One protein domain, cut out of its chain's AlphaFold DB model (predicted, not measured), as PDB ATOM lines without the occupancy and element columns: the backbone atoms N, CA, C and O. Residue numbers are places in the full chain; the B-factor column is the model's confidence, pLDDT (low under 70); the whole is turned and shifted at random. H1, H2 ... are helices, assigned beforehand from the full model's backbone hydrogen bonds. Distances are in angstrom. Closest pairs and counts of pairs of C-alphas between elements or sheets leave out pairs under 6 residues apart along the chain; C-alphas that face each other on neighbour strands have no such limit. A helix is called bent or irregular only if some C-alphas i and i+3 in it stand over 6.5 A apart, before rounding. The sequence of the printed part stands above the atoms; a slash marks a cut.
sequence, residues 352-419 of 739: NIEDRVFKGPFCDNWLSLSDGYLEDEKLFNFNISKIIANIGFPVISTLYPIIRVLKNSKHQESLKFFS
ATOM      1  N   ASN A 352     180.667 121.032  69.915       93.94
ATOM      2  CA  ASN A 352     180.622 119.621  69.572       93.94
ATOM      3  C   ASN A 352     179.470 118.964  70.330       93.94
ATOM      4  O   ASN A 352     179.099 119.388  71.423       93.94
ATOM      5  N   ILE A 353     178.922 117.884  69.769       93.00
ATOM      6  CA  ILE A 353     177.798 117.174  70.393       93.00
ATOM      7  C   ILE A 353     178.159 116.595  71.774       93.00
ATOM      8  O   ILE A 353     177.279 116.442  72.612       93.00
ATOM      9  N   GLU A 354     179.447 116.337  72.016       93.88
ATOM     10  CA  GLU A 354     179.997 115.802  73.267       93.88
ATOM     11  C   GLU A 354     180.417 116.885  74.278       93.88
ATOM     12  O   GLU A 354     180.806 116.553  75.398       93.88
ATOM     13  N   ASP A 355     180.341 118.174  73.924       92.38
ATOM     14  CA  ASP A 355     180.741 119.250  74.834       92.38
ATOM     15  C   ASP A 355     179.761 119.337  76.016       92.38
ATOM     16  O   ASP A 355     178.590 119.697  75.866       92.38
ATOM     17  N   ARG A 356     180.254 119.021  77.219       91.12
ATOM     18  CA  ARG A 356     179.482 119.018  78.472       91.12
ATOM     19  C   ARG A 356     179.327 120.427  79.053       91.12
ATOM     20  O   ARG A 356     179.899 120.753  80.088       91.12
ATOM     21  N   VAL A 357     178.571 121.276  78.363       90.94
ATOM     22  CA  VAL A 357     178.362 122.693  78.736       90.94
ATOM     23  C   VAL A 357     176.959 122.984  79.270       90.94
ATOM     24  O   VAL A 357     176.664 124.113  79.668       90.94
ATOM     25  N   PHE A 358     176.076 121.985  79.269       90.00
ATOM     26  CA  PHE A 358     174.703 122.130  79.727       90.00
ATOM     27  C   PHE A 358     174.544 121.597  81.140       90.00
ATOM     28  O   PHE A 358     175.095 120.560  81.506       90.00
ATOM     29  N   LYS A 359     173.743 122.292  81.942       85.12
ATOM     30  CA  LYS A 359     173.443 121.848  83.290       85.12
ATOM     31  C   LYS A 359     172.451 120.686  83.265       85.12
ATOM     32  O   LYS A 359     171.377 120.798  82.672       85.12
ATOM     33  N   GLY A 360     172.810 119.602  83.943       85.12
ATOM     34  CA  GLY A 360     171.928 118.479  84.213       85.12
ATOM     35  C   GLY A 360     171.076 118.656  85.479       85.12
ATOM     36  O   GLY A 360     171.142 119.681  86.170       85.12
ATOM     37  N   PRO A 361     170.267 117.635  85.806       78.75
ATOM     38  CA  PRO A 361     169.324 117.666  86.927       78.75
ATOM     39  C   PRO A 361     169.996 117.751  88.309       78.75
ATOM     40  O   PRO A 361     169.456 118.382  89.215       78.75
ATOM     41  N   PHE A 362     171.188 117.171  88.471       74.12
ATOM     42  CA  PHE A 362     171.939 117.168  89.732       74.12
ATOM     43  C   PHE A 362     173.139 118.116  89.654       74.12
ATOM     44  O   PHE A 362     173.708 118.294  88.579       74.12
ATOM     45  N   CYS A 363     173.515 118.727  90.785       60.31
ATOM     46  CA  CYS A 363     174.430 119.879  90.846       60.31
ATOM     47  C   CYS A 363     175.836 119.646  90.258       60.31
ATOM     48  O   CYS A 363     176.485 120.626  89.909       60.31
ATOM     49  N   ASP A 364     176.247 118.391  90.047       66.00
ATOM     50  CA  ASP A 364     177.569 118.032  89.511       66.00
ATOM     51  C   ASP A 364     177.528 117.364  88.124       66.00
ATOM     52  O   ASP A 364     178.573 117.044  87.553       66.00
ATOM     53  N   ASN A 365     176.338 117.158  87.548       77.69
ATOM     54  CA  ASN A 365     176.197 116.476  86.263       77.69
ATOM     55  C   ASN A 365     176.079 117.477  85.115       77.69
ATOM     56  O   ASN A 365     175.045 118.119  84.927       77.69
ATOM     57  N   TRP A 366     177.135 117.547  84.310       86.50
ATOM     58  CA  TRP A 366     177.186 118.320  83.074       86.50
ATOM     59  C   TRP A 366     176.805 117.439  81.898       86.50
ATOM     60  O   TRP A 366     177.405 116.383  81.694       86.50
ATOM     61  N   LEU A 367     175.803 117.869  81.144       91.44
ATOM     62  CA  LEU A 367     175.281 117.165  79.983       91.44
ATOM     63  C   LEU A 367     175.821 117.785  78.701       91.44
ATOM     64  O   LEU A 367     176.124 118.981  78.630       91.44
ATOM     65  N   SER A 368     175.918 116.945  77.688       93.44
ATOM     66  CA  SER A 368     176.187 117.314  76.312       93.44
ATOM     67  C   SER A 368     174.900 117.179  75.488       93.44
ATOM     68  O   SER A 368     173.858 116.738  75.981       93.44
ATOM     69  N   LEU A 369     174.948 117.545  74.207       93.44
ATOM     70  CA  LEU A 369     173.818 117.302  73.302       93.44
ATOM     71  C   LEU A 369     173.664 115.807  72.958       93.44
ATOM     72  O   LEU A 369     172.608 115.400  72.477       93.44
ATOM     73  N   SER A 370     174.696 114.986  73.189       93.50
ATOM     74  CA  SER A 370     174.666 113.546  72.911       93.50
ATOM     75  C   SER A 370     173.918 112.763  73.992       93.50
ATOM     76  O   SER A 370     173.192 111.819  73.658       93.50
ATOM     77  N   ASP A 371     174.039 113.160  75.263       91.56
ATOM     78  CA  ASP A 371     173.459 112.453  76.412       91.56
ATOM     79  C   ASP A 371     172.293 113.181  77.104       91.56
ATOM     80  O   ASP A 371     171.569 112.560  77.887       91.56
ATOM     81  N   GLY A 372     172.054 114.455  76.782       93.00
ATOM     82  CA  GLY A 372     170.956 115.247  77.331       93.00
ATOM     83  C   GLY A 372     169.722 115.365  76.431       93.00
ATOM     84  O   GLY A 372     169.779 115.204  75.213       93.00
ATOM     85  N   TYR A 373     168.586 115.683  77.054       93.31
ATOM     86  CA  TYR A 373     167.301 115.920  76.391       93.31
ATOM     87  C   TYR A 373     166.770 117.312  76.728       93.31
ATOM     88  O   TYR A 373     166.686 117.690  77.896       93.31
ATOM     89  N   LEU A 374     166.373 118.062  75.709       90.06
ATOM     90  CA  LEU A 374     165.779 119.388  75.821       90.06
ATOM     91  C   LEU A 374     164.269 119.308  76.086       90.06
ATOM     92  O   LEU A 374     163.599 118.341  75.714       90.06
ATOM     93  N   GLU A 375     163.735 120.359  76.701       82.88
ATOM     94  CA  GLU A 375     162.295 120.594  76.799       82.88
ATOM     95  C   GLU A 375     161.765 121.172  75.479       82.88
ATOM     96  O   GLU A 375     162.349 122.106  74.921       82.88
ATOM     97  N   ASP A 376     160.675 120.602  74.954       72.69
ATOM     98  CA  ASP A 376     160.001 121.167  73.782       72.69
ATOM     99  C   ASP A 376     159.244 122.445  74.178       72.69
ATOM    100  O   ASP A 376     158.535 122.487  75.180       72.69
ATOM    101  N   GLU A 377     159.337 123.480  73.344       65.06
ATOM    102  CA  GLU A 377     158.734 124.805  73.551       65.06
ATOM    103  C   GLU A 377     157.204 124.753  73.679       65.06
ATOM    104  O   GLU A 377     156.587 125.670  74.215       65.06
ATOM    105  N   LYS A 378     156.579 123.672  73.201       62.56
ATOM    106  CA  LYS A 378     155.133 123.441  73.318       62.56
ATOM    107  C   LYS A 378     154.694 123.045  74.735       62.56
ATOM    108  O   LYS A 378     153.494 123.025  75.018       62.56
ATOM    109  N   LEU A 379     155.629 122.716  75.626       59.84
ATOM    110  CA  LEU A 379     155.362 122.283  76.997       59.84
ATOM    111  C   LEU A 379     155.472 123.477  77.957       59.84
ATOM    112  O   LEU A 379     156.498 123.719  78.567       59.84
ATOM    113  N   PHE A 380     154.385 124.224  78.154       51.31
ATOM    114  CA  PHE A 380     154.351 125.358  79.099       51.31
ATOM    115  C   PHE A 380     154.288 124.955  80.591       51.31
ATOM    116  O   PHE A 380     153.865 125.754  81.427       51.31
ATOM    117  N   ASN A 381     154.656 123.723  80.961       64.00
ATOM    118  CA  ASN A 381     154.518 123.251  82.342       64.00
ATOM    119  C   ASN A 381     155.882 123.062  83.011       64.00
ATOM    120  O   ASN A 381     156.330 121.935  83.169       64.00
ATOM    121  N   PHE A 382     156.494 124.149  83.491       62.97
ATOM    122  CA  PHE A 382     157.779 124.133  84.215       62.97
ATOM    123  C   PHE A 382     157.872 123.081  85.339       62.97
ATOM    124  O   PHE A 382     158.964 122.635  85.693       62.97
ATOM    125  N   ASN A 383     156.738 122.656  85.903       81.06
ATOM    126  CA  ASN A 383     156.718 121.625  86.935       81.06
ATOM    127  C   ASN A 383     157.093 120.238  86.389       81.06
ATOM    128  O   ASN A 383     157.738 119.480  87.108       81.06
ATOM    129  N   ILE A 384     156.747 119.897  85.138       86.94
ATOM    130  CA  ILE A 384     157.013 118.552  84.603       86.94
ATOM    131  C   ILE A 384     158.502 118.319  84.375       86.94
ATOM    132  O   ILE A 384     159.020 117.282  84.777       86.94
ATOM    133  N   SER A 385     159.213 119.300  83.820       86.31
ATOM    134  CA  SER A 385     160.658 119.216  83.586       86.31
ATOM    135  C   SER A 385     161.421 119.041  84.887       86.31
ATOM    136  O   SER A 385     162.349 118.240  84.956       86.31
ATOM    137  N   LYS A 386     160.979 119.722  85.953       87.19
ATOM    138  CA  LYS A 386     161.545 119.556  87.292       87.19
ATOM    139  C   LYS A 386     161.271 118.162  87.863       87.19
ATOM    140  O   LYS A 386     162.183 117.556  88.412       87.19
ATOM    141  N   ILE A 387     160.058 117.630  87.704       90.31
ATOM    142  CA  ILE A 387     159.720 116.267  88.148       90.31
ATOM    143  C   ILE A 387     160.557 115.228  87.385       90.31
ATOM    144  O   ILE A 387     161.163 114.353  88.000       90.31
ATOM    145  N   ILE A 388     160.656 115.356  86.058       91.12
ATOM    146  CA  ILE A 388     161.454 114.472  85.194       91.12
ATOM    147  C   ILE A 388     162.952 114.563  85.548       91.12
ATOM    148  O   ILE A 388     163.645 113.550  85.624       91.12
ATOM    149  N   ALA A 389     163.457 115.762  85.834       89.44
ATOM    150  CA  ALA A 389     164.810 115.956  86.343       89.44
ATOM    151  C   ALA A 389     165.021 115.246  87.697       89.44
ATOM    152  O   ALA A 389     166.009 114.531  87.866       89.44
ATOM    153  N   ASN A 390     164.076 115.378  88.636       89.38
ATOM    154  CA  ASN A 390     164.163 114.800  89.984       89.38
ATOM    155  C   ASN A 390     164.202 113.264  89.989       89.38
ATOM    156  O   ASN A 390     164.883 112.682  90.830       89.38
ATOM    157  N   ILE A 391     163.539 112.598  89.036       90.81
ATOM    158  CA  ILE A 391     163.615 111.130  88.877       90.81
ATOM    159  C   ILE A 391     164.929 110.660  88.226       90.81
ATOM    160  O   ILE A 391     165.120 109.468  87.979       90.81
ATOM    161  N   GLY A 392     165.843 111.589  87.933       89.31
ATOM    162  CA  GLY A 392     167.173 111.329  87.396       89.31
ATOM    163  C   GLY A 392     167.231 111.139  85.884       89.31
ATOM    164  O   GLY A 392     168.166 110.501  85.386       89.31
ATOM    165  N   PHE A 393     166.241 111.640  85.143       92.31
ATOM    166  CA  PHE A 393     166.300 111.695  83.685       92.31
ATOM    167  C   PHE A 393     167.226 112.848  83.242       92.31
ATOM    168  O   PHE A 393     167.172 113.921  83.850       92.31
ATOM    169  N   PRO A 394     168.082 112.674  82.215       92.50
ATOM    170  CA  PRO A 394     169.081 113.672  81.816       92.50
ATOM    171  C   PRO A 394     168.455 114.856  81.053       92.50
ATOM    172  O   PRO A 394     168.639 115.021  79.848       92.50
ATOM    173  N   VAL A 395     167.699 115.694  81.763       91.06
ATOM    174  CA  VAL A 395     167.100 116.923  81.223       91.06
ATOM    175  C   VAL A 395     168.144 118.036  81.154       91.06
ATOM    176  O   VAL A 395     168.779 118.360  82.158       91.06
ATOM    177  N   ILE A 396     168.259 118.676  79.992       89.81
ATOM    178  CA  ILE A 396     168.967 119.944  79.810       89.81
ATOM    179  C   ILE A 396     167.996 121.086  80.125       89.81
ATOM    180  O   ILE A 396     167.108 121.401  79.333       89.81
ATOM    181  N   SER A 397     168.188 121.729  81.277       81.94
ATOM    182  CA  SER A 397     167.408 122.908  81.681       81.94
ATOM    183  C   SER A 397     168.139 124.185  81.267       81.94
ATOM    184  O   SER A 397     169.002 124.655  82.000       81.94
ATOM    185  N   THR A 398     167.828 124.732  80.088       85.94
ATOM    186  CA  THR A 398     168.508 125.909  79.510       85.94
ATOM    187  C   THR A 398     167.530 127.034  79.148       85.94
ATOM    188  O   THR A 398     166.315 126.862  79.198       85.94
ATOM    189  N   LEU A 399     168.052 128.207  78.782       87.12
ATOM    190  CA  LEU A 399     167.243 129.366  78.396       87.12
ATOM    191  C   LEU A 399     166.734 129.255  76.951       87.12
ATOM    192  O   LEU A 399     167.461 128.829  76.053       87.12
ATOM    193  N   TYR A 400     165.519 129.753  76.703       86.44
ATOM    194  CA  TYR A 400     164.877 129.754  75.381       86.44
ATOM    195  C   TYR A 400     165.758 130.299  74.236       86.44
ATOM    196  O   TYR A 400     165.823 129.651  73.190       86.44
ATOM    197  N   PRO A 401     166.503 131.418  74.392       89.38
ATOM    198  CA  PRO A 401     167.386 131.902  73.332       89.38
ATOM    199  C   PRO A 401     168.434 130.875  72.890       89.38
ATOM    200  O   PRO A 401     168.765 130.845  71.709       89.38
ATOM    201  N   ILE A 402     168.914 130.024  73.807       91.31
ATOM    202  CA  ILE A 402     169.886 128.960  73.521       91.31
ATOM    203  C   ILE A 402     169.213 127.827  72.731       91.31
ATOM    204  O   ILE A 402     169.754 127.380  71.725       91.31
ATOM    205  N   ILE A 403     168.004 127.407  73.123       90.31
ATOM    206  CA  ILE A 403     167.229 126.386  72.386       90.31
ATOM    207  C   ILE A 403     166.952 126.856  70.953       90.31
ATOM    208  O   ILE A 403     167.142 126.098  70.001       90.31
ATOM    209  N   ARG A 404     166.568 128.126  70.786       90.75
ATOM    210  CA  ARG A 404     166.281 128.722  69.476       90.75
ATOM    211  C   ARG A 404     167.493 128.691  68.541       90.75
ATOM    212  O   ARG A 404     167.354 128.285  67.393       90.75
ATOM    213  N   VAL A 405     168.676 129.098  69.013       93.06
ATOM    214  CA  VAL A 405     169.895 129.056  68.179       93.06
ATOM    215  C   VAL A 405     170.368 127.628  67.916       93.06
ATOM    216  O   VAL A 405     170.871 127.360  66.828       93.06
ATOM    217  N   LEU A 406     170.161 126.699  68.858       93.00
ATOM    218  CA  LEU A 406     170.463 125.277  68.677       93.00
ATOM    219  C   LEU A 406     169.616 124.672  67.553       93.00
ATOM    220  O   LEU A 406     170.162 123.985  66.690       93.00
ATOM    221  N   LYS A 407     168.312 124.972  67.517       91.56
ATOM    222  CA  LYS A 407     167.403 124.535  66.442       91.56
ATOM    223  C   LYS A 407     167.805 125.065  65.064       91.56
ATOM    224  O   LYS A 407     167.564 124.387  64.077       91.56
ATOM    225  N   ASN A 408     168.448 126.231  65.018       90.88
ATOM    226  CA  ASN A 408     168.928 126.871  63.789       90.88
ATOM    227  C   ASN A 408     170.428 126.626  63.525       90.88
ATOM    228  O   ASN A 408     171.038 127.330  62.724       90.88
ATOM    229  N   SER A 409     171.047 125.677  64.233       92.00
ATOM    230  CA  SER A 409     172.472 125.348  64.107       92.00
ATOM    231  C   SER A 409     172.688 124.025  63.374       92.00
ATOM    232  O   SER A 409     171.751 123.264  63.134       92.00
ATOM    233  N   LYS A 410     173.960 123.677  63.136       92.00
ATOM    234  CA  LYS A 410     174.370 122.347  62.642       92.00
ATOM    235  C   LYS A 410     173.907 121.176  63.529       92.00
ATOM    236  O   LYS A 410     174.011 120.027  63.118       92.00
ATOM    237  N   HIS A 411     173.442 121.448  64.751       92.56
ATOM    238  CA  HIS A 411     173.002 120.433  65.707       92.56
ATOM    239  C   HIS A 411     171.521 120.073  65.598       92.56
ATOM    240  O   HIS A 411     171.101 119.182  66.326       92.56
ATOM    241  N   GLN A 412     170.742 120.722  64.723       91.50
ATOM    242  CA  GLN A 412     169.286 120.548  64.624       91.50
ATOM    243  C   GLN A 412     168.842 119.075  64.620       91.50
ATOM    244  O   GLN A 412     167.968 118.702  65.398       91.50
ATOM    245  N   GLU A 413     169.468 118.233  63.796       90.44
ATOM    246  CA  GLU A 413     169.133 116.804  63.671       90.44
ATOM    247  C   GLU A 413     169.600 115.958  64.865       90.44
ATOM    248  O   GLU A 413     169.110 114.855  65.091       90.44
ATOM    249  N   SER A 414     170.556 116.470  65.639       90.94
ATOM    250  CA  SER A 414     171.100 115.811  66.829       90.94
ATOM    251  C   SER A 414     170.348 116.168  68.111       90.94
ATOM    252  O   SER A 414     170.569 115.526  69.138       90.94
ATOM    253  N   LEU A 415     169.487 117.193  68.085       92.31
ATOM    254  CA  LEU A 415     168.747 117.622  69.267       92.31
ATOM    255  C   LEU A 415     167.728 116.561  69.671       92.31
ATOM    256  O   LEU A 415     166.819 116.213  68.919       92.31
ATOM    257  N   LYS A 416     167.848 116.095  70.910       93.19
ATOM    258  CA  LYS A 416     166.879 115.195  71.523       93.19
ATOM    259  C   LYS A 416     165.934 116.011  72.385       93.19
ATOM    260  O   LYS A 416     166.380 116.779  73.232       93.19
ATOM    261  N   PHE A 417     164.640 115.809  72.199       91.00
ATOM    262  CA  PHE A 417     163.606 116.351  73.075       91.00
ATOM    263  C   PHE A 417     162.978 115.200  73.843       91.00
ATOM    264  O   PHE A 417     162.759 114.126  73.272       91.00
ATOM    265  N   PHE A 418     162.725 115.378  75.139       89.62
ATOM    266  CA  PHE A 418     162.000 114.344  75.868       89.62
ATOM    267  C   PHE A 418     160.524 114.371  75.458       89.62
ATOM    268  O   PHE A 418     159.901 115.427  75.354       89.62
ATOM    269  N   SER A 419     159.977 113.188  75.197       89.50
ATOM    270  CA  SER A 419     158.586 112.975  74.803       89.50
ATOM    271  C   SER A 419     157.910 112.010  75.778       89.50
ATOM    272  O   SER A 419     158.613 111.256  76.464       89.50
TER     273      SER A 419
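Overview. This is residues 352 to 419 of the 739 residues of an uncharacterized protein of Rhizophagus irregularis (UniProt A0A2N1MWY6). Little regular structure is here: a rounded tangle of loops, with two short helices, H1 and H2, set apart from each other. Residues 373 to 374 pair in parallel with residues 395 to 396 in the middle, while residues 358 to 359 and 366 to 367 pair antiparallel in a looped-back stretch. Residues 378 to 383 stick out. Of 68 printed residues, 17 are in named elements, H1 then H2, with no named strand: class all helix, compact, radius of gyration of the C-alphas 11.3 A, spans 30 by 27 by 19 A.

Arrangement. Look first at H1, residues 382 to 390; it is apart from H2, residues 400 to 407. In H2 every O i to N i+4 pair is within hydrogen-bond range, in H1 4 of 5.

Along the chain. Find C-alpha 382 at (157.779, 124.133, 84.215); from there H1 runs 12.7 A. H2 runs 10.7 A to C-alpha 407 at (167.403, 124.535, 66.442).

Size, cuts and confidence. The C-alphas farthest apart, Ile 391 and Lys 410, are 30.5 A apart. The printed part has no cut, and the H1 to H2 link is short. Look for pLDDT under 70 at residues 363 to 364 and 377 to 382.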